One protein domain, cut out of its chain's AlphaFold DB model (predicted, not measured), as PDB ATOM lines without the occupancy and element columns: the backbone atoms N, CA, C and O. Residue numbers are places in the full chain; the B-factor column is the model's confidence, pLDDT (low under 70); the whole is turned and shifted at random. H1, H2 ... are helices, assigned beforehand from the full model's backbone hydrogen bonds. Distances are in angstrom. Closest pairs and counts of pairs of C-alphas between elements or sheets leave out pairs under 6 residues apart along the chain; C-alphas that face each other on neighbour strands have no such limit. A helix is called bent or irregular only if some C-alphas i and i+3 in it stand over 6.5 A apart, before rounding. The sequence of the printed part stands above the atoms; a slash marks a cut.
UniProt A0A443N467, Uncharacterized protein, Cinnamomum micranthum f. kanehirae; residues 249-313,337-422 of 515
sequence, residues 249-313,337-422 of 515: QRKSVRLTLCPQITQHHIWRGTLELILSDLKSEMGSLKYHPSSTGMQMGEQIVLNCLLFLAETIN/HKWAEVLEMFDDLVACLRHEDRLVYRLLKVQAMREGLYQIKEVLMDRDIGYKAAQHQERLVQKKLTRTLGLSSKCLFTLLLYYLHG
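This is residues 249 to 313 and 337 to 422 of the 515 residues of an uncharacterized protein of Cinnamomum micranthum f. kanehirae (UniProt A0A443N467). Four helices, H2, H3, H4 and H5, make an up-and-down bundle, each running against the one before it; H6 crosses one end of it, and H7 crosses H2 and H5 near that end. H1 lies farthest out, meeting H6 and H7 with its last residues. The printed part has 151 residues, with seven named helices, H1 to H7 in chain order, and no named strand: all helix. It is compact, with a radius of gyration of the C-alphas of 15.9 A and spans of 49 by 41 by 24 A.

H2, the longest, is residues 264 to 284, 30.3 A, from C-alpha 264 at (24.076, -41.891, 42.847). H3 is residues 292 to 310, 27.2 A; H4, 339 to 353; H5, 357 to 376, 29.4 A, irregular, with C-alphas 358 and 361 7.7 A apart, and a kink of 35 degrees near residue 364. H6 is residues 387 to 404, 25.8 A; H7, 410 to 421, ending at C-alpha (13.769, -48.574, 54.453). H1, residues 249 to 261, is only just irregular: C-alphas 256 and 259 are 6.6 A apart.

H2 touches H3, closest C-alphas Leu 275 and Val 301 at 6.0 A, and H5, Leu 278 and Arg 362 at 6.3 A. H4 touches H3, Gly 293 and Cys 352 at 4.5 A, and H5, Leu 343 and Leu 373 at 5.7 A. H7 is about perpendicular to H2, at 88 degrees. In H2, H3, H4, H6 and H7 every O i to N i+4 pair is within hydrogen-bond range; H1 has 7 of 9, H5 11 of 16.

The farthest C-alphas, Gln 249 and Pro 289, are 52.1 A apart. Residues 314 to 336 are not printed; C-alphas 313 and 337 are 15.2 A apart. Of the links printed whole, none is long. pLDDT is under 70 at residues 286 to 290, 310 to 313 and 382 to 384.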
ATOM      1  N   GLN A 249       8.586 -24.098  55.074       96.50
ATOM      2  CA  GLN A 249       9.125 -25.320  55.664       96.50
ATOM      3  C   GLN A 249       9.255 -26.437  54.629       96.50
ATOM      4  O   GLN A 249      10.278 -27.108  54.590       96.50
ATOM      5  N   ARG A 250       8.306 -26.565  53.695       96.12
ATOM      6  CA  ARG A 250       8.415 -27.466  52.535       96.12
ATOM      7  C   ARG A 250       9.689 -27.209  51.730       96.12
ATOM      8  O   ARG A 250      10.368 -28.151  51.323       96.12
ATOM      9  N   LYS A 251      10.058 -25.938  51.531       93.94
ATOM     10  CA  LYS A 251      11.331 -25.575  50.889       93.94
ATOM     11  C   LYS A 251      12.532 -26.073  51.702       93.94
ATOM     12  O   LYS A 251      13.464 -26.597  51.101       93.94
ATOM     13  N   SER A 252      12.501 -25.942  53.028       94.50
ATOM     14  CA  SER A 252      13.551 -26.453  53.924       94.50
ATOM     15  C   SER A 252      13.657 -27.984  53.888       94.50
ATOM     16  O   SER A 252      14.750 -28.508  53.667       94.50
ATOM     17  N   VAL A 253      12.522 -28.691  53.960       95.81
ATOM     18  CA  VAL A 253      12.437 -30.154  53.801       95.81
ATOM     19  C   VAL A 253      13.098 -30.583  52.496       95.81
ATOM     20  O   VAL A 253      13.979 -31.439  52.491       95.81
ATOM     21  N   ARG A 254      12.735 -29.932  51.385       94.62
ATOM     22  CA  ARG A 254      13.301 -30.231  50.067       94.62
ATOM     23  C   ARG A 254      14.811 -29.993  50.015       94.62
ATOM     24  O   ARG A 254      15.545 -30.851  49.544       94.62
ATOM     25  N   LEU A 255      15.276 -28.832  50.479       93.00
ATOM     26  CA  LEU A 255      16.698 -28.474  50.432       93.00
ATOM     27  C   LEU A 255      17.569 -29.403  51.287       93.00
ATOM     28  O   LEU A 255      18.728 -29.611  50.944       93.00
ATOM     29  N   THR A 256      17.005 -29.976  52.349       94.69
ATOM     30  CA  THR A 256      17.725 -30.871  53.260       94.69
ATOM     31  C   THR A 256      17.688 -32.328  52.794       94.69
ATOM     32  O   THR A 256      18.728 -32.989  52.790       94.69
ATOM     33  N   LEU A 257      16.521 -32.836  52.371       95.06
ATOM     34  CA  LEU A 257      16.359 -34.243  51.982       95.06
ATOM     35  C   LEU A 257      16.835 -34.527  50.558       95.06
ATOM     36  O   LEU A 257      17.527 -35.520  50.350       95.06
ATOM     37  N   CYS A 258      16.497 -33.683  49.572       95.00
ATOM     38  CA  CYS A 258      16.757 -33.981  48.157       95.00
ATOM     39  C   CYS A 258      18.230 -34.305  47.851       95.00
ATOM     40  O   CYS A 258      18.468 -35.299  47.163       95.00
ATOM     41  N   PRO A 259      19.230 -33.557  48.362       94.56
ATOM     42  CA  PRO A 259      20.632 -33.893  48.123       94.56
ATOM     43  C   PRO A 259      21.026 -35.256  48.695       94.56
ATOM     44  O   PRO A 259      21.846 -35.945  48.094       94.56
ATOM     45  N   GLN A 260      20.444 -35.658  49.827       95.06
ATOM     46  CA  GLN A 260      20.730 -36.944  50.457       95.06
ATOM     47  C   GLN A 260      20.112 -38.086  49.657       95.06
ATOM     48  O   GLN A 260      20.829 -39.002  49.288       95.06
ATOM     49  N   ILE A 261      18.829 -37.989  49.302       95.62
ATOM     50  CA  ILE A 261      18.076 -39.074  48.644       95.62
ATOM     51  C   ILE A 261      18.354 -39.223  47.145       95.62
ATOM     52  O   ILE A 261      18.001 -40.235  46.552       95.62
ATOM     53  N   THR A 262      18.975 -38.233  46.504       96.19
ATOM     54  CA  THR A 262      19.330 -38.301  45.070       96.19
ATOM     55  C   THR A 262      20.792 -38.675  44.828       96.19
ATOM     56  O   THR A 262      21.284 -38.547  43.706       96.19
ATOM     57  N   GLN A 263      21.508 -39.127  45.864       94.06
ATOM     58  CA  GLN A 263      22.862 -39.654  45.703       94.06
ATOM     59  C   GLN A 263      22.882 -40.820  44.709       94.06
ATOM     60  O   GLN A 263      21.937 -41.605  44.635       94.06
ATOM     61  N   HIS A 264      23.980 -40.941  43.957       91.12
ATOM     62  CA  HIS A 264      24.076 -41.891  42.847       91.12
ATOM     63  C   HIS A 264      23.792 -43.340  43.269       91.12
ATOM     64  O   HIS A 264      23.029 -44.030  42.598       91.12
ATOM     65  N   HIS A 265      24.320 -43.780  44.414       91.00
ATOM     66  CA  HIS A 265      24.084 -45.138  44.912       91.00
ATOM     67  C   HIS A 265      22.615 -45.393  45.292       91.00
ATOM     68  O   HIS A 265      22.126 -46.499  45.093       91.00
ATOM     69  N   ILE A 266      21.887 -44.381  45.781       95.56
ATOM     70  CA  ILE A 266      20.454 -44.490  46.104       95.56
ATOM     71  C   ILE A 266      19.649 -44.566  44.814       95.56
ATOM     72  O   ILE A 266      18.814 -45.453  44.660       95.56
ATOM     73  N   TRP A 267      19.928 -43.661  43.869       95.12
ATOM     74  CA  TRP A 267      19.308 -43.650  42.544       95.12
ATOM     75  C   TRP A 267      19.436 -45.011  41.860       95.12
ATOM     76  O   TRP A 267      18.443 -45.628  41.472       95.12
ATOM     77  N   ARG A 268      20.673 -45.493  41.771       92.25
ATOM     78  CA  ARG A 268      21.012 -46.757  41.139       92.25
ATOM     79  C   ARG A 268      20.418 -47.950  41.886       92.25
ATOM     80  O   ARG A 268      19.739 -48.758  41.265       92.25
ATOM     81  N   GLY A 269      20.625 -48.032  43.199       94.69
ATOM     82  CA  GLY A 269      20.108 -49.131  44.015       94.69
ATOM     83  C   GLY A 269      18.580 -49.226  43.969       94.69
ATOM     84  O   GLY A 269      18.026 -50.322  43.954       94.69
ATOM     85  N   THR A 270      17.889 -48.088  43.840       96.38
ATOM     86  CA  THR A 270      16.434 -48.052  43.628       96.38
ATOM     87  C   THR A 270      16.045 -48.665  42.280       96.38
ATOM     88  O   THR A 270      15.119 -49.474  42.229       96.38
ATOM     89  N   LEU A 271      16.737 -48.309  41.189       95.50
ATOM     90  CA  LEU A 271      16.494 -48.897  39.863       95.50
ATOM     91  C   LEU A 271      16.747 -50.409  39.865       95.50
ATOM     92  O   LEU A 271      15.911 -51.169  39.379       95.50
ATOM     93  N   GLU A 272      17.869 -50.841  40.443       94.75
ATOM     94  CA  GLU A 272      18.242 -52.257  40.550       94.75
ATOM     95  C   GLU A 272      17.201 -53.052  41.340       94.75
ATOM     96  O   GLU A 272      16.791 -54.127  40.897       94.75
ATOM     97  N   LEU A 273      16.715 -52.511  42.463       94.69
ATOM     98  CA  LEU A 273      15.688 -53.165  43.269       94.69
ATOM     99  C   LEU A 273      14.350 -53.254  42.523       94.69
ATOM    100  O   LEU A 273      13.740 -54.318  42.516       94.69
ATOM    101  N   ILE A 274      13.911 -52.186  41.842       94.50
ATOM    102  CA  ILE A 274      12.661 -52.198  41.056       94.50
ATOM    103  C   ILE A 274      12.716 -53.271  39.968       94.50
ATOM    104  O   ILE A 274      11.771 -54.042  39.810       94.50
ATOM    105  N   LEU A 275      13.812 -53.308  39.210       95.44
ATOM    106  CA  LEU A 275      13.983 -54.242  38.102       95.44
ATOM    107  C   LEU A 275      14.139 -55.686  38.595       95.44
ATOM    108  O   LEU A 275      13.591 -56.598  37.982       95.44
ATOM    109  N   SER A 276      14.833 -55.901  39.715       93.56
ATOM    110  CA  SER A 276      14.992 -57.228  40.323       93.56
ATOM    111  C   SER A 276      13.672 -57.766  40.879       93.56
ATOM    112  O   SER A 276      13.319 -58.915  40.605       93.56
ATOM    113  N   ASP A 277      12.907 -56.927  41.584       89.94
ATOM    114  CA  ASP A 277      11.566 -57.264  42.070       89.94
ATOM    115  C   ASP A 277      10.635 -57.604  40.900       89.94
ATOM    116  O   ASP A 277       9.942 -58.624  40.921       89.94
ATOM    117  N   LEU A 278      10.647 -56.775  39.848       91.12
ATOM    118  CA  LEU A 278       9.847 -57.003  38.650       91.12
ATOM    119  C   LEU A 278      10.245 -58.313  37.959       91.12
ATOM    120  O   LEU A 278       9.372 -59.116  37.649       91.12
ATOM    121  N   LYS A 279      11.545 -58.585  37.789       92.56
ATOM    122  CA  LYS A 279      12.052 -59.848  37.230       92.56
ATOM    123  C   LYS A 279      11.562 -61.061  38.021       92.56
ATOM    124  O   LYS A 279      11.141 -62.051  37.425       92.56
ATOM    125  N   SER A 280      11.621 -60.994  39.352       88.88
ATOM    126  CA  SER A 280      11.160 -62.078  40.225       88.88
ATOM    127  C   SER A 280       9.659 -62.327  40.066       88.88
ATOM    128  O   SER A 280       9.223 -63.472  39.943       88.88
ATOM    129  N   GLU A 281       8.857 -61.263  40.016       85.69
ATOM    130  CA  GLU A 281       7.407 -61.366  39.831       85.69
ATOM    131  C   GLU A 281       7.043 -61.896  38.449       85.69
ATOM    132  O   GLU A 281       6.199 -62.785  38.339       85.69
ATOM    133  N   MET A 282       7.734 -61.440  37.407       88.00
ATOM    134  CA  MET A 282       7.570 -61.977  36.060       88.00
ATOM    135  C   MET A 282       7.889 -63.475  36.009       88.00
ATOM    136  O   MET A 282       7.100 -64.259  35.482       88.00
ATOM    137  N   GLY A 283       8.970 -63.892  36.678       84.94
ATOM    138  CA  GLY A 283       9.340 -65.297  36.835       84.94
ATOM    139  C   GLY A 283       8.271 -66.153  37.522       84.94
ATOM    140  O   GLY A 283       8.057 -67.295  37.119       84.94
ATOM    141  N   SER A 284       7.557 -65.601  38.506       80.38
ATOM    142  CA  SER A 284       6.480 -66.310  39.214       80.38
ATOM    143  C   SER A 284       5.225 -66.544  38.360       80.38
ATOM    144  O   SER A 284       4.429 -67.438  38.647       80.38
ATOM    145  N   LEU A 285       5.053 -65.779  37.275       75.94
ATOM    146  CA  LEU A 285       3.886 -65.838  36.389       75.94
ATOM    147  C   LEU A 285       4.036 -66.843  35.233       75.94
ATOM    148  O   LEU A 285       3.111 -66.998  34.433       75.94
ATOM    149  N   LYS A 286       5.155 -67.577  35.168       64.94
ATOM    150  CA  LYS A 286       5.517 -68.497  34.069       64.94
ATOM    151  C   LYS A 286       4.605 -69.719  33.884       64.94
ATOM    152  O   LYS A 286       4.773 -70.456  32.919       64.94
ATOM    153  N   TYR A 287       3.626 -69.932  34.764       58.16
ATOM    154  CA  TYR A 287       2.654 -71.030  34.660       58.16
ATOM    155  C   TYR A 287       1.514 -70.771  33.658       58.16
ATOM    156  O   TYR A 287       0.730 -71.678  33.375       58.16
ATOM    157  N   HIS A 288       1.411 -69.561  33.101       59.62
ATOM    158  CA  HIS A 288       0.507 -69.248  31.991       59.62
ATOM    159  C   HIS A 288       1.293 -69.057  30.685       59.62
ATOM    160  O   HIS A 288       2.466 -68.689  30.745       59.62
ATOM    161  N   PRO A 289       0.675 -69.261  29.502       60.59
ATOM    162  CA  PRO A 289       1.308 -68.929  28.231       60.59
ATOM    163  C   PRO A 289       1.732 -67.458  28.256       60.59
ATOM    164  O   PRO A 289       0.885 -66.563  28.266       60.59
ATOM    165  N   SER A 290       3.040 -67.210  28.336       67.88
ATOM    166  CA  SER A 290       3.581 -65.857  28.420       67.88
ATOM    167  C   SER A 290       3.190 -65.094  27.159       67.88
ATOM    168  O   SER A 290       3.481 -65.555  26.050       67.88
ATOM    169  N   SER A 291       2.554 -63.935  27.313       80.25
ATOM    170  CA  SER A 291       2.294 -63.050  26.182       80.25
ATOM    171  C   SER A 291       3.622 -62.650  25.523       80.25
ATOM    172  O   SER A 291       4.669 -62.601  26.175       80.25
ATOM    173  N   THR A 292       3.612 -62.333  24.227       85.19
ATOM    174  CA  THR A 292       4.806 -61.788  23.553       85.19
ATOM    175  C   THR A 292       5.318 -60.531  24.269       85.19
ATOM    176  O   THR A 292       6.525 -60.345  24.396       85.19
ATOM    177  N   GLY A 293       4.405 -59.716  24.813       84.75
ATOM    178  CA  GLY A 293       4.743 -58.559  25.646       84.75
ATOM    179  C   GLY A 293       5.492 -58.943  26.922       84.75
ATOM    180  O   GLY A 293       6.487 -58.307  27.250       84.75
ATOM    181  N   MET A 294       5.084 -60.023  27.595       87.31
ATOM    182  CA  MET A 294       5.770 -60.539  28.781       87.31
ATOM    183  C   MET A 294       7.213 -60.957  28.472       87.31
ATOM    184  O   MET A 294       8.128 -60.546  29.177       87.31
ATOM    185  N   GLN A 295       7.434 -61.712  27.390       87.88
ATOM    186  CA  GLN A 295       8.776 -62.159  26.987       87.88
ATOM    187  C   GLN A 295       9.693 -60.985  26.622       87.88
ATOM    188  O   GLN A 295      10.841 -60.930  27.059       87.88
ATOM    189  N   MET A 296       9.173 -60.019  25.855       90.88
ATOM    190  CA  MET A 296       9.901 -58.789  25.535       90.88
ATOM    191  C   MET A 296      10.237 -58.002  26.804       90.88
ATOM    192  O   MET A 296      11.379 -57.585  26.981       90.88
ATOM    193  N   GLY A 297       9.278 -57.868  27.724       91.62
ATOM    194  CA  GLY A 297       9.493 -57.231  29.019       91.62
ATOM    195  C   GLY A 297      10.596 -57.909  29.837       91.62
ATOM    196  O   GLY A 297      11.448 -57.213  30.383       91.62
ATOM    197  N   GLU A 298      10.638 -59.249  29.887       92.00
ATOM    198  CA  GLU A 298      11.695 -59.985  30.600       92.00
ATOM    199  C   GLU A 298      13.076 -59.668  30.014       92.00
ATOM    200  O   GLU A 298      14.017 -59.399  30.764       92.00
ATOM    201  N   GLN A 299      13.194 -59.642  28.683       92.94
ATOM    202  CA  GLN A 299      14.450 -59.310  28.011       92.94
ATOM    203  C   GLN A 299      14.880 -57.866  28.288       92.94
ATOM    204  O   GLN A 299      16.054 -57.617  28.561       92.94
ATOM    205  N   ILE A 300      13.939 -56.919  28.262       94.06
ATOM    206  CA  ILE A 300      14.215 -55.513  28.570       94.06
ATOM    207  C   ILE A 300      14.707 -55.367  30.016       94.06
ATOM    208  O   ILE A 300      15.717 -54.709  30.258       94.06
ATOM    209  N   VAL A 301      14.053 -56.022  30.980       95.12
ATOM    210  CA  VAL A 301      14.476 -56.003  32.389       95.12
ATOM    211  C   VAL A 301      15.883 -56.581  32.556       95.12
ATOM    212  O   VAL A 301      16.702 -55.994  33.263       95.12
ATOM    213  N   LEU A 302      16.186 -57.703  31.896       93.00
ATOM    214  CA  LEU A 302      17.521 -58.305  31.911       93.00
ATOM    215  C   LEU A 302      18.580 -57.363  31.336       93.00
ATOM    216  O   LEU A 302      19.623 -57.182  31.961       93.00
ATOM    217  N   ASN A 303      18.298 -56.733  30.195       91.88
ATOM    218  CA  ASN A 303      19.208 -55.783  29.564       91.88
ATOM    219  C   ASN A 303      19.457 -54.568  30.466       91.88
ATOM    220  O   ASN A 303      20.608 -54.199  30.665       91.88
ATOM    221  N   CYS A 304      18.418 -53.997  31.087       92.00
ATOM    222  CA  CYS A 304      18.572 -52.912  32.060       92.00
ATOM    223  C   CYS A 304      19.425 -53.325  33.269       92.00
ATOM    224  O   CYS A 304      20.268 -52.555  33.720       92.00
ATOM    225  N   LEU A 305      19.226 -54.531  33.809       92.00
ATOM    226  CA  LEU A 305      20.008 -55.029  34.945       92.00
ATOM    227  C   LEU A 305      21.476 -55.264  34.580       92.00
ATOM    228  O   LEU A 305      22.352 -54.878  35.351       92.00
ATOM    229  N   LEU A 306      21.752 -55.858  33.415       88.88
ATOM    230  CA  LEU A 306      23.115 -56.013  32.893       88.88
ATOM    231  C   LEU A 306      23.772 -54.650  32.693       88.88
ATOM    232  O   LEU A 306      24.881 -54.413  33.166       88.88
ATOM    233  N   PHE A 307      23.031 -53.727  32.084       84.19
ATOM    234  CA  PHE A 307      23.464 -52.362  31.858       84.19
ATOM    235  C   PHE A 307      23.854 -51.658  33.168       84.19
ATOM    236  O   PHE A 307      24.889 -50.995  33.232       84.19
ATOM    237  N   LEU A 308      23.058 -51.823  34.232       85.62
ATOM    238  CA  LEU A 308      23.385 -51.300  35.557       85.62
ATOM    239  C   LEU A 308      24.616 -52.017  36.128       85.62
ATOM    240  O   LEU A 308      25.588 -51.351  36.472       85.62
ATOM    241  N   ALA A 309      24.643 -53.350  36.177       80.88
ATOM    242  CA  ALA A 309      25.736 -54.131  36.767       80.88
ATOM    243  C   ALA A 309      27.117 -53.826  36.155       80.88
ATOM    244  O   ALA A 309      28.097 -53.667  36.884       80.88
ATOM    245  N   GLU A 310      27.194 -53.653  34.835       69.81
ATOM    246  CA  GLU A 310      28.441 -53.363  34.115       69.81
ATOM    247  C   GLU A 310      29.120 -52.057  34.561       69.81
ATOM    248  O   GLU A 310      30.339 -51.930  34.460       69.81
ATOM    249  N   THR A 311      28.376 -51.113  35.146       59.09
ATOM    250  CA  THR A 311      28.955 -49.873  35.691       59.09
ATOM    251  C   THR A 311      29.720 -50.057  37.017       59.09
ATOM    252  O   THR A 311      30.401 -49.127  37.432       59.09
ATOM    253  N   ILE A 312      29.648 -51.221  37.692       51.75
ATOM    254  CA  ILE A 312      30.448 -51.536  38.910       51.75
ATOM    255  C   ILE A 312      31.871 -51.966  38.552       51.75
ATOM    256  O   ILE A 312      32.825 -51.655  39.267       51.75
ATOM    257  N   ASN A 313      32.029 -52.676  37.437       43.38
ATOM    258  CA  ASN A 313      33.274 -53.368  37.104       43.38
ATOM    259  C   ASN A 313      34.404 -52.423  36.646       43.38
ATOM    260  O   ASN A 313      35.549 -52.854  36.519       43.38
ATOM    261  N   HIS A 337      27.353 -44.794  26.335       71.06
ATOM    262  CA  HIS A 337      25.966 -45.024  26.694       71.06
ATOM    263  C   HIS A 337      25.369 -43.797  27.378       71.06
ATOM    264  O   HIS A 337      26.009 -43.155  28.217       71.06
ATOM    265  N   LYS A 338      24.127 -43.458  27.039       80.69
ATOM    266  CA  LYS A 338      23.382 -42.372  27.695       80.69
ATOM    267  C   LYS A 338      22.285 -42.920  28.591       80.69
ATOM    268  O   LYS A 338      21.705 -43.964  28.318       80.69
ATOM    269  N   TRP A 339      21.896 -42.144  29.606       89.50
ATOM    270  CA  TRP A 339      20.665 -42.433  30.359       89.50
ATOM    271  C   TRP A 339      19.411 -42.398  29.473       89.50
ATOM    272  O   TRP A 339      18.398 -42.983  29.842       89.50
ATOM    273  N   ALA A 340      19.486 -41.763  28.298       90.94
ATOM    274  CA  ALA A 340      18.459 -41.838  27.264       90.94
ATOM    275  C   ALA A 340      18.154 -43.280  26.813       90.94
ATOM    276  O   ALA A 340      16.986 -43.616  26.685       90.94
ATOM    277  N   GLU A 341      19.158 -44.152  26.665       89.25
ATOM    278  CA  GLU A 341      18.938 -45.555  26.261       89.25
ATOM    279  C   GLU A 341      18.166 -46.329  27.337       89.25
ATOM    280  O   GLU A 341      17.242 -47.085  27.047       89.25
ATOM    281  N   VAL A 342      18.493 -46.094  28.613       90.88
ATOM    282  CA  VAL A 342      17.758 -46.689  29.741       90.88
ATOM    283  C   VAL A 342      16.330 -46.156  29.808       90.88
ATOM    284  O   VAL A 342      15.406 -46.906  30.113       90.88
ATOM    285  N   LEU A 343      16.125 -44.871  29.508       94.06
ATOM    286  CA  LEU A 343      14.793 -44.284  29.430       94.06
ATOM    287  C   LEU A 343      13.946 -44.927  28.321       94.06
ATOM    288  O   LEU A 343      12.788 -45.245  28.579       94.06
ATOM    289  N   GLU A 344      14.516 -45.148  27.136       93.94
ATOM    290  CA  GLU A 344      13.845 -45.836  26.022       93.94
ATOM    291  C   GLU A 344      13.468 -47.271  26.407       93.94
ATOM    292  O   GLU A 344      12.311 -47.662  26.265       93.94
ATOM    293  N   MET A 345      14.387 -48.014  27.034       94.00
ATOM    294  CA  MET A 345      14.081 -49.341  27.578       94.00
ATOM    295  C   MET A 345      12.947 -49.298  28.616       94.00
ATOM    296  O   MET A 345      12.097 -50.184  28.645       94.00
ATOM    297  N   PHE A 346      12.883 -48.270  29.466       94.69
ATOM    298  CA  PHE A 346      11.777 -48.103  30.416       94.69
ATOM    299  C   PHE A 346      10.446 -47.790  29.716       94.69
ATOM    300  O   PHE A 346       9.406 -48.286  30.152       94.69
ATOM    301  N   ASP A 347      10.461 -46.992  28.647       94.44
ATOM    302  CA  ASP A 347       9.276 -46.705  27.831       94.44
ATOM    303  C   ASP A 347       8.734 -47.981  27.171       94.44
ATOM    304  O   ASP A 347       7.536 -48.274  27.279       94.44
ATOM    305  N   ASP A 348       9.622 -48.782  26.584       94.38
ATOM    306  CA  ASP A 348       9.276 -50.067  25.979       94.38
ATOM    307  C   ASP A 348       8.764 -51.059  27.026       94.38
ATOM    308  O   ASP A 348       7.731 -51.699  26.824       94.38
ATOM    309  N   LEU A 349       9.407 -51.131  28.196       94.00
ATOM    310  CA  LEU A 349       8.973 -51.984  29.301       94.00
ATOM    311  C   LEU A 349       7.549 -51.642  29.753       94.00
ATOM    312  O   LEU A 349       6.720 -52.535  29.948       94.00
ATOM    313  N   VAL A 350       7.242 -50.348  29.890       92.88
ATOM    314  CA  VAL A 350       5.890 -49.893  30.234       92.88
ATOM    315  C   VAL A 350       4.890 -50.286  29.152       92.88
ATOM    316  O   VAL A 350       3.796 -50.751  29.477       92.88
ATOM    317  N   ALA A 351       5.247 -50.137  27.876       92.56
ATOM    318  CA  ALA A 351       4.385 -50.511  26.762       92.56
ATOM    319  C   ALA A 351       4.121 -52.026  26.702       92.56
ATOM    320  O   ALA A 351       2.973 -52.434  26.502       92.56
ATOM    321  N   CYS A 352       5.151 -52.846  26.927       91.94
ATOM    322  CA  CYS A 352       5.075 -54.305  26.948       91.94
ATOM    323  C   CYS A 352       4.160 -54.829  28.060       91.94
ATOM    324  O   CYS A 352       3.383 -55.754  27.825       91.94
ATOM    325  N   LEU A 353       4.222 -54.225  29.252       89.50
ATOM    326  CA  LEU A 353       3.535 -54.722  30.452       89.50
ATOM    327  C   LEU A 353       2.218 -54.001  30.771       89.50
ATOM    328  O   LEU A 353       1.579 -54.300  31.775       89.50
ATOM    329  N   ARG A 354       1.772 -53.064  29.925       86.56
ATOM    330  CA  ARG A 354       0.600 -52.208  30.199       86.56
ATOM    331  C   ARG A 354      -0.720 -52.953  30.436       86.56
ATOM    332  O   ARG A 354      -1.637 -52.372  31.003       86.56
ATOM    333  N   HIS A 355      -0.828 -54.187  29.946       82.50
ATOM    334  CA  HIS A 355      -2.036 -55.018  30.038       82.50
ATOM    335  C   HIS A 355      -1.933 -56.101  31.116       82.50
ATOM    336  O   HIS A 355      -2.870 -56.871  31.305       82.50
ATOM    337  N   GLU A 356      -0.801 -56.177  31.812       83.81
ATOM    338  CA  GLU A 356      -0.558 -57.177  32.845       83.81
ATOM    339  C   GLU A 356      -1.044 -56.641  34.199       83.81
ATOM    340  O   GLU A 356      -0.273 -56.098  34.993       83.81
ATOM    341  N   ASP A 357      -2.342 -56.817  34.479       77.00
ATOM    342  CA  ASP A 357      -3.008 -56.333  35.705       77.00
ATOM    343  C   ASP A 357      -2.277 -56.761  36.996       77.00
ATOM    344  O   ASP A 357      -2.266 -56.043  37.998       77.00
ATOM    345  N   ARG A 358      -1.608 -57.923  36.967       77.38
ATOM    346  CA  ARG A 358      -0.853 -58.477  38.104       77.38
ATOM    347  C   ARG A 358       0.436 -57.707  38.418       77.38
ATOM    348  O   ARG A 358       0.899 -57.765  39.552       77.38
ATOM    349  N   LEU A 359       0.998 -56.984  37.446       82.75
ATOM    350  CA  LEU A 359       2.262 -56.245  37.573       82.75
ATOM    351  C   LEU A 359       2.059 -54.733  37.747       82.75
ATOM    352  O   LEU A 359       3.036 -53.997  37.896       82.75
ATOM    353  N   VAL A 360       0.808 -54.256  37.768       82.44
ATOM    354  CA  VAL A 360       0.457 -52.823  37.806       82.44
ATOM    355  C   VAL A 360       1.199 -52.073  38.906       82.44
ATOM    356  O   VAL A 360       1.736 -50.997  38.659       82.44
ATOM    357  N   TYR A 361       1.293 -52.646  40.107       81.12
ATOM    358  CA  TYR A 361       1.976 -51.994  41.223       81.12
ATOM    359  C   TYR A 361       3.470 -51.746  40.944       81.12
ATOM    360  O   TYR A 361       3.978 -50.649  41.181       81.12
ATOM    361  N   ARG A 362       4.180 -52.729  40.375       84.88
ATOM    362  CA  ARG A 362       5.590 -52.565  39.984       84.88
ATOM    363  C   ARG A 362       5.738 -51.619  38.808       84.88
ATOM    364  O   ARG A 362       6.648 -50.792  38.801       84.88
ATOM    365  N   LEU A 363       4.798 -51.671  37.870       88.12
ATOM    366  CA  LEU A 363       4.770 -50.769  36.732       88.12
ATOM    367  C   LEU A 363       4.625 -49.304  37.160       88.12
ATOM    368  O   LEU A 363       5.273 -48.438  36.582       88.12
ATOM    369  N   LEU A 364       3.856 -49.017  38.215       89.00
ATOM    370  CA  LEU A 364       3.763 -47.668  38.784       89.00
ATOM    371  C   LEU A 364       5.112 -47.164  39.316       89.00
ATOM    372  O   LEU A 364       5.404 -45.974  39.194       89.00
ATOM    373  N   LYS A 365       5.962 -48.045  39.860       91.12
ATOM    374  CA  LYS A 365       7.319 -47.686  40.313       91.12
ATOM    375  C   LYS A 365       8.275 -47.473  39.141       91.12
ATOM    376  O   LYS A 365       9.030 -46.504  39.154       91.12
ATOM    377  N   VAL A 366       8.185 -48.296  38.096       93.12
ATOM    378  CA  VAL A 366       8.902 -48.075  36.824       93.12
ATOM    379  C   VAL A 366       8.519 -46.715  36.226       93.12
ATOM    380  O   VAL A 366       9.390 -45.906  35.907       93.12
ATOM    381  N   GLN A 367       7.220 -46.409  36.161       92.31
ATOM    382  CA  GLN A 367       6.710 -45.117  35.692       92.31
ATOM    383  C   GLN A 367       7.163 -43.947  36.572       92.31
ATOM    384  O   GLN A 367       7.474 -42.881  36.047       92.31
ATOM    385  N   ALA A 368       7.230 -44.128  37.894       92.88
ATOM    386  CA  ALA A 368       7.769 -43.112  38.790       92.88
ATOM    387  C   ALA A 368       9.245 -42.831  38.471       92.88
ATOM    388  O   ALA A 368       9.626 -41.676  38.323       92.88
ATOM    389  N   MET A 369      10.074 -43.860  38.287       95.12
ATOM    390  CA  MET A 369      11.502 -43.680  37.983       95.12
ATOM    391  C   MET A 369      11.774 -43.091  36.597       95.12
ATOM    392  O   MET A 369      12.767 -42.382  36.419       95.12
ATOM    393  N   ARG A 370      10.867 -43.303  35.639       95.25
ATOM    394  CA  ARG A 370      10.909 -42.667  34.318       95.25
ATOM    395  C   ARG A 370      10.997 -41.139  34.403       95.25
ATOM    396  O   ARG A 370      11.721 -40.525  33.623       95.25
ATOM    397  N   GLU A 371      10.306 -40.525  35.368       94.62
ATOM    398  CA  GLU A 371      10.384 -39.081  35.625       94.62
ATOM    399  C   GLU A 371      11.835 -38.648  35.878       94.62
ATOM    400  O   GLU A 371      12.304 -37.705  35.247       94.62
ATOM    401  N   GLY A 372      12.558 -39.359  36.749       95.06
ATOM    402  CA  GLY A 372      13.963 -39.082  37.052       95.06
ATOM    403  C   GLY A 372      14.884 -39.338  35.860       95.06
ATOM    404  O   GLY A 372      15.705 -38.478  35.539       95.06
ATOM    405  N   LEU A 373      14.694 -40.462  35.155       95.56
ATOM    406  CA  LEU A 373      15.454 -40.813  33.947       95.56
ATOM    407  C   LEU A 373      15.349 -39.716  32.881       95.56
ATOM    408  O   LEU A 373      16.357 -39.309  32.305       95.56
ATOM    409  N   TYR A 374      14.154 -39.154  32.687       95.44
ATOM    410  CA  TYR A 374      13.940 -38.043  31.762       95.44
ATOM    411  C   TYR A 374      14.781 -36.805  32.108       95.44
ATOM    412  O   TYR A 374      15.326 -36.159  31.212       95.44
ATOM    413  N   GLN A 375      14.946 -36.485  33.397       94.62
ATOM    414  CA  GLN A 375      15.747 -35.329  33.836       94.62
ATOM    415  C   GLN A 375      17.246 -35.521  33.577       94.62
ATOM    416  O   GLN A 375      17.981 -34.546  33.388       94.62
ATOM    417  N   ILE A 376      17.712 -36.771  33.564       94.69
ATOM    418  CA  ILE A 376      19.129 -37.118  33.414       94.69
ATOM    419  C   ILE A 376      19.475 -37.715  32.051       94.69
ATOM    420  O   ILE A 376      20.638 -38.033  31.844       94.69
ATOM    421  N   LYS A 377      18.534 -37.793  31.101       93.25
ATOM    422  CA  LYS A 377      18.718 -38.440  29.787       93.25
ATOM    423  C   LYS A 377      19.970 -37.996  29.014       93.25
ATOM    424  O   LYS A 377      20.598 -38.801  28.338       93.25
ATOM    425  N   GLU A 378      20.358 -36.726  29.159       89.31
ATOM    426  CA  GLU A 378      21.532 -36.135  28.494       89.31
ATOM    427  C   GLU A 378      22.857 -36.385  29.232       89.31
ATOM    428  O   GLU A 378      23.912 -35.946  28.780       89.31
ATOM    429  N   VAL A 379      22.821 -36.998  30.415       89.56
ATOM    430  CA  VAL A 379      24.024 -37.328  31.186       89.56
ATOM    431  C   VAL A 379      24.642 -38.600  30.607       89.56
ATOM    432  O   VAL A 379      23.941 -39.581  30.348       89.56
ATOM    433  N   LEU A 380      25.956 -38.564  30.392       82.94
ATOM    434  CA  LEU A 380      26.704 -39.694  29.854       82.94
ATOM    435  C   LEU A 380      26.957 -40.724  30.958       82.94
ATOM    436  O   LEU A 380      27.308 -40.372  32.083       82.94
ATOM    437  N   MET A 381      26.842 -41.994  30.599       73.12
ATOM    438  CA  MET A 381      27.342 -43.140  31.352       73.12
ATOM    439  C   MET A 381      28.515 -43.739  30.586       73.12
ATOM    440  O   MET A 381      28.476 -44.878  30.121       73.12
ATOM    441  N   ASP A 382      29.538 -42.915  30.382       68.06
ATOM    442  CA  ASP A 382      30.750 -43.363  29.713       68.06
ATOM    443  C   ASP A 382      31.527 -44.304  30.648       68.06
ATOM    444  O   ASP A 382      31.685 -44.038  31.843       68.06
ATOM    445  N   ARG A 383      31.936 -45.443  30.090       63.81
ATOM    446  CA  ARG A 383      32.512 -46.595  30.790       63.81
ATOM    447  C   ARG A 383      34.040 -46.543  30.813       63.81
ATOM    448  O   ARG A 383      34.648 -47.106  31.720       63.81
ATOM    449  N   ASP A 384      34.641 -45.803  29.880       65.38
ATOM    450  CA  ASP A 384      36.094 -45.742  29.667       65.38
ATOM    451  C   ASP A 384      36.730 -44.461  30.230       65.38
ATOM    452  O   ASP A 384      37.866 -44.091  29.908       65.38
ATOM    453  N   ILE A 385      35.997 -43.764  31.099       71.94
ATOM    454  CA  ILE A 385      36.443 -42.517  31.718       71.94
ATOM    455  C   ILE A 385      37.159 -42.771  33.043       71.94
ATOM    456  O   ILE A 385      36.804 -43.647  33.828       71.94
ATOM    457  N   GLY A 386      38.172 -41.952  33.325       73.56
ATOM    458  CA  GLY A 386      38.883 -42.008  34.601       73.56
ATOM    459  C   GLY A 386      37.976 -41.672  35.795       73.56
ATOM    460  O   GLY A 386      36.984 -40.952  35.666       73.56
ATOM    461  N   TYR A 387      38.370 -42.118  36.991       76.69
ATOM    462  CA  TYR A 387      37.614 -41.969  38.246       76.69
ATOM    463  C   TYR A 387      37.049 -40.556  38.496       76.69
ATOM    464  O   TYR A 387      35.894 -40.396  38.884       76.69
ATOM    465  N   LYS A 388      37.839 -39.504  38.229       80.19
ATOM    466  CA  LYS A 388      37.401 -38.106  38.412       80.19
ATOM    467  C   LYS A 388      36.237 -37.729  37.493       80.19
ATOM    468  O   LYS A 388      35.347 -36.989  37.907       80.19
ATOM    469  N   ALA A 389      36.249 -38.220  36.257       81.62
ATOM    470  CA  ALA A 389      35.181 -37.983  35.299       81.62
ATOM    471  C   ALA A 389      33.932 -38.803  35.658       81.62
ATOM    472  O   ALA A 389      32.832 -38.258  35.602       81.62
ATOM    473  N   ALA A 390      34.094 -40.046  36.129       80.38
ATOM    474  CA  ALA A 390      32.987 -40.855  36.645       80.38
ATOM    475  C   ALA A 390      32.288 -40.167  37.829       80.38
ATOM    476  O   ALA A 390      31.091 -39.895  37.764       80.38
ATOM    477  N   GLN A 391      33.044 -39.735  38.846       83.94
ATOM    478  CA  GLN A 391      32.491 -38.953  39.960       83.94
ATOM    479  C   GLN A 391      31.803 -37.662  39.507       83.94
ATOM    480  O   GLN A 391      30.821 -37.228  40.111       83.94
ATOM    481  N   HIS A 392      32.323 -37.005  38.467       87.31
ATOM    482  CA  HIS A 392      31.684 -35.815  37.918       87.31
ATOM    483  C   HIS A 392      30.304 -36.140  37.329       87.31
ATOM    484  O   HIS A 392      29.356 -35.404  37.609       87.31
ATOM    485  N   GLN A 393      30.168 -37.241  36.582       87.75
ATOM    486  CA  GLN A 393      28.873 -37.693  36.057       87.75
ATOM    487  C   GLN A 393      27.905 -38.053  37.191       87.75
ATOM    488  O   GLN A 393      26.765 -37.593  37.184       87.75
ATOM    489  N   GLU A 394      28.359 -38.776  38.219       89.62
ATOM    490  CA  GLU A 394      27.536 -39.111  39.391       89.62
ATOM    491  C   GLU A 394      27.009 -37.857  40.109       89.62
ATOM    492  O   GLU A 394      25.817 -37.743  40.410       89.62
ATOM    493  N   ARG A 395      27.880 -36.863  40.330       91.06
ATOM    494  CA  ARG A 395      27.488 -35.567  40.908       91.06
ATOM    495  C   ARG A 395      26.552 -34.792  39.988       91.06
ATOM    496  O   ARG A 395      25.690 -34.063  40.475       91.06
ATOM    497  N   LEU A 396      26.704 -34.920  38.669       93.50
ATOM    498  CA  LEU A 396      25.821 -34.277  37.702       93.50
ATOM    499  C   LEU A 396      24.415 -34.889  37.738       93.50
ATOM    500  O   LEU A 396      23.444 -34.129  37.743       93.50
ATOM    501  N   VAL A 397      24.304 -36.221  37.831       92.94
ATOM    502  CA  VAL A 397      23.036 -36.935  38.067       92.94
ATOM    503  C   VAL A 397      22.376 -36.404  39.337       92.94
ATOM    504  O   VAL A 397      21.268 -35.868  39.269       92.94
ATOM    505  N   GLN A 398      23.084 -36.445  40.472       95.44
ATOM    506  CA  GLN A 398      22.571 -35.963  41.758       95.44
ATOM    507  C   GLN A 398      22.112 -34.500  41.678       95.44
ATOM    508  O   GLN A 398      21.003 -34.162  42.094       95.44
ATOM    509  N   LYS A 399      22.938 -33.616  41.102       95.50
ATOM    510  CA  LYS A 399      22.638 -32.184  40.964       95.50
ATOM    511  C   LYS A 399      21.392 -31.943  40.114       95.50
ATOM    512  O   LYS A 399      20.583 -31.084  40.472       95.50
ATOM    513  N   LYS A 400      21.237 -32.662  38.996       95.81
ATOM    514  CA  LYS A 400      20.048 -32.556  38.142       95.81
ATOM    515  C   LYS A 400      18.809 -33.016  38.903       95.81
ATOM    516  O   LYS A 400      17.906 -32.205  39.076       95.81
ATOM    517  N   LEU A 401      18.820 -34.232  39.452       96.06
ATOM    518  CA  LEU A 401      17.688 -34.798  40.195       96.06
ATOM    519  C   LEU A 401      17.287 -33.933  41.400       96.06
ATOM    520  O   LEU A 401      16.113 -33.609  41.554       96.06
ATOM    521  N   THR A 402      18.252 -33.474  42.207       95.38
ATOM    522  CA  THR A 402      18.006 -32.561  43.343       95.38
ATOM    523  C   THR A 402      17.291 -31.281  42.907       95.38
ATOM    524  O   THR A 402      16.432 -30.758  43.621       95.38
ATOM    525  N   ARG A 403      17.663 -30.731  41.745       94.56
ATOM    526  CA  ARG A 403      17.103 -29.472  41.250       94.56
ATOM    527  C   ARG A 403      15.696 -29.657  40.691       94.56
ATOM    528  O   ARG A 403      14.864 -28.777  40.914       94.56
ATOM    529  N   THR A 404      15.460 -30.742  39.956       94.00
ATOM    530  CA  THR A 404      14.259 -30.939  39.134       94.00
ATOM    531  C   THR A 404      13.144 -31.687  39.851       94.00
ATOM    532  O   THR A 404      11.980 -31.374  39.623       94.00
ATOM    533  N   LEU A 405      13.467 -32.651  40.716       93.88
ATOM    534  CA  LEU A 405      12.451 -33.434  41.413       93.88
ATOM    535  C   LEU A 405      11.815 -32.608  42.544       93.88
ATOM    536  O   LEU A 405      12.485 -32.141  43.472       93.88
ATOM    537  N   GLY A 406      10.503 -32.397  42.439       92.38
ATOM    538  CA  GLY A 406       9.697 -31.665  43.417       92.38
ATOM    539  C   GLY A 406       9.132 -32.557  44.529       92.38
ATOM    540  O   GLY A 406       9.219 -33.775  44.467       92.38
ATOM    541  N   LEU A 407       8.485 -31.959  45.535       90.94
ATOM    542  CA  LEU A 407       7.867 -32.710  46.648       90.94
ATOM    543  C   LEU A 407       6.686 -33.597  46.215       90.94
ATOM    544  O   LEU A 407       6.401 -34.607  46.857       90.94
ATOM    545  N   SER A 408       6.015 -33.239  45.119       91.75
ATOM    546  CA  SER A 408       4.951 -34.042  44.510       91.75
ATOM    547  C   SER A 408       5.481 -35.172  43.622       91.75
ATOM    548  O   SER A 408       4.691 -35.975  43.133       91.75
ATOM    549  N   SER A 409       6.797 -35.233  43.392       95.00
ATOM    550  CA  SER A 409       7.422 -36.241  42.540       95.00
ATOM    551  C   SER A 409       7.306 -37.624  43.172       95.00
ATOM    552  O   SER A 409       7.810 -37.871  44.274       95.00
ATOM    553  N   LYS A 410       6.692 -38.554  42.436       93.94
ATOM    554  CA  LYS A 410       6.652 -39.969  42.825       93.94
ATOM    555  C   LYS A 410       8.036 -40.605  42.732       93.94
ATOM    556  O   LYS A 410       8.346 -41.503  43.515       93.94
ATOM    557  N   CYS A 411       8.876 -40.127  41.809       95.94
ATOM    558  CA  CYS A 411      10.275 -40.534  41.713       95.94
ATOM    559  C   CYS A 411      11.020 -40.215  43.009       95.94
ATOM    560  O   CYS A 411      11.577 -41.111  43.640       95.94
ATOM    561  N   LEU A 412      10.948 -38.956  43.456       96.00
ATOM    562  CA  LEU A 412      11.602 -38.511  44.685       96.00
ATOM    563  C   LEU A 412      11.134 -39.306  45.902       96.00
ATOM    564  O   LEU A 412      11.942 -39.704  46.738       96.00
ATOM    565  N   PHE A 413       9.827 -39.544  45.994       95.56
ATOM    566  CA  PHE A 413       9.262 -40.308  47.096       95.56
ATOM    567  C   PHE A 413       9.704 -41.777  47.071       95.56
ATOM    568  O   PHE A 413      10.031 -42.334  48.111       95.56
ATOM    569  N   THR A 414       9.808 -42.388  45.889       95.38
ATOM    570  CA  THR A 414      10.332 -43.756  45.740       95.38
ATOM    571  C   THR A 414      11.797 -43.845  46.182       95.38
ATOM    572  O   THR A 414      12.147 -44.758  46.928       95.38
ATOM    573  N   LEU A 415      12.628 -42.860  45.815       97.00
ATOM    574  CA  LEU A 415      14.013 -42.753  46.292       97.00
ATOM    575  C   LEU A 415      14.091 -42.597  47.815       97.00
ATOM    576  O   LEU A 415      14.936 -43.214  48.457       97.00
ATOM    577  N   LEU A 416      13.199 -41.795  48.405       96.31
ATOM    578  CA  LEU A 416      13.128 -41.608  49.853       96.31
ATOM    579  C   LEU A 416      12.784 -42.915  50.579       96.31
ATOM    580  O   LEU A 416      13.423 -43.241  51.576       96.31
ATOM    581  N   LEU A 417      11.799 -43.672  50.089       94.25
ATOM    582  CA  LEU A 417      11.426 -44.956  50.689       94.25
ATOM    583  C   LEU A 417      12.576 -45.967  50.621       94.25
ATOM    584  O   LEU A 417      12.847 -46.653  51.610       94.25
ATOM    585  N   TYR A 418      13.294 -46.009  49.496       95.69
ATOM    586  CA  TYR A 418      14.494 -46.829  49.368       95.69
ATOM    587  C   TYR A 418      15.588 -46.379  50.345       95.69
ATOM    588  O   TYR A 418      16.132 -47.205  51.071       95.69
ATOM    589  N   TYR A 419      15.857 -45.076  50.438       95.75
ATOM    590  CA  TYR A 419      16.846 -44.520  51.363       95.75
ATOM    591  C   TYR A 419      16.550 -44.858  52.834       95.75
ATOM    592  O   TYR A 419      17.453 -45.246  53.570       95.75
ATOM    593  N   LEU A 420      15.292 -44.737  53.270       93.19
ATOM    594  CA  LEU A 420      14.920 -44.939  54.675       93.19
ATOM    595  C   LEU A 420      14.728 -46.406  55.062       93.19
ATOM    596  O   LEU A 420      14.915 -46.769  56.224       93.19
ATOM    597  N   HIS A 421      14.266 -47.237  54.129       90.50
ATOM    598  CA  HIS A 421      13.769 -48.574  54.453       90.50
ATOM    599  C   HIS A 421      14.370 -49.687  53.597       90.50
ATOM    600  O   HIS A 421      14.053 -50.848  53.841       90.50
ATOM    601  N   GLY A 422      15.172 -49.366  52.579       90.38
ATOM    602  CA  GLY A 422      15.659 -50.344  51.602       90.38
ATOM    603  C   GLY A 422      14.528 -51.045  50.843       90.38
ATOM    604  O   GLY A 422      14.702 -52.161  50.372       90.38
TER     605      GLY A 422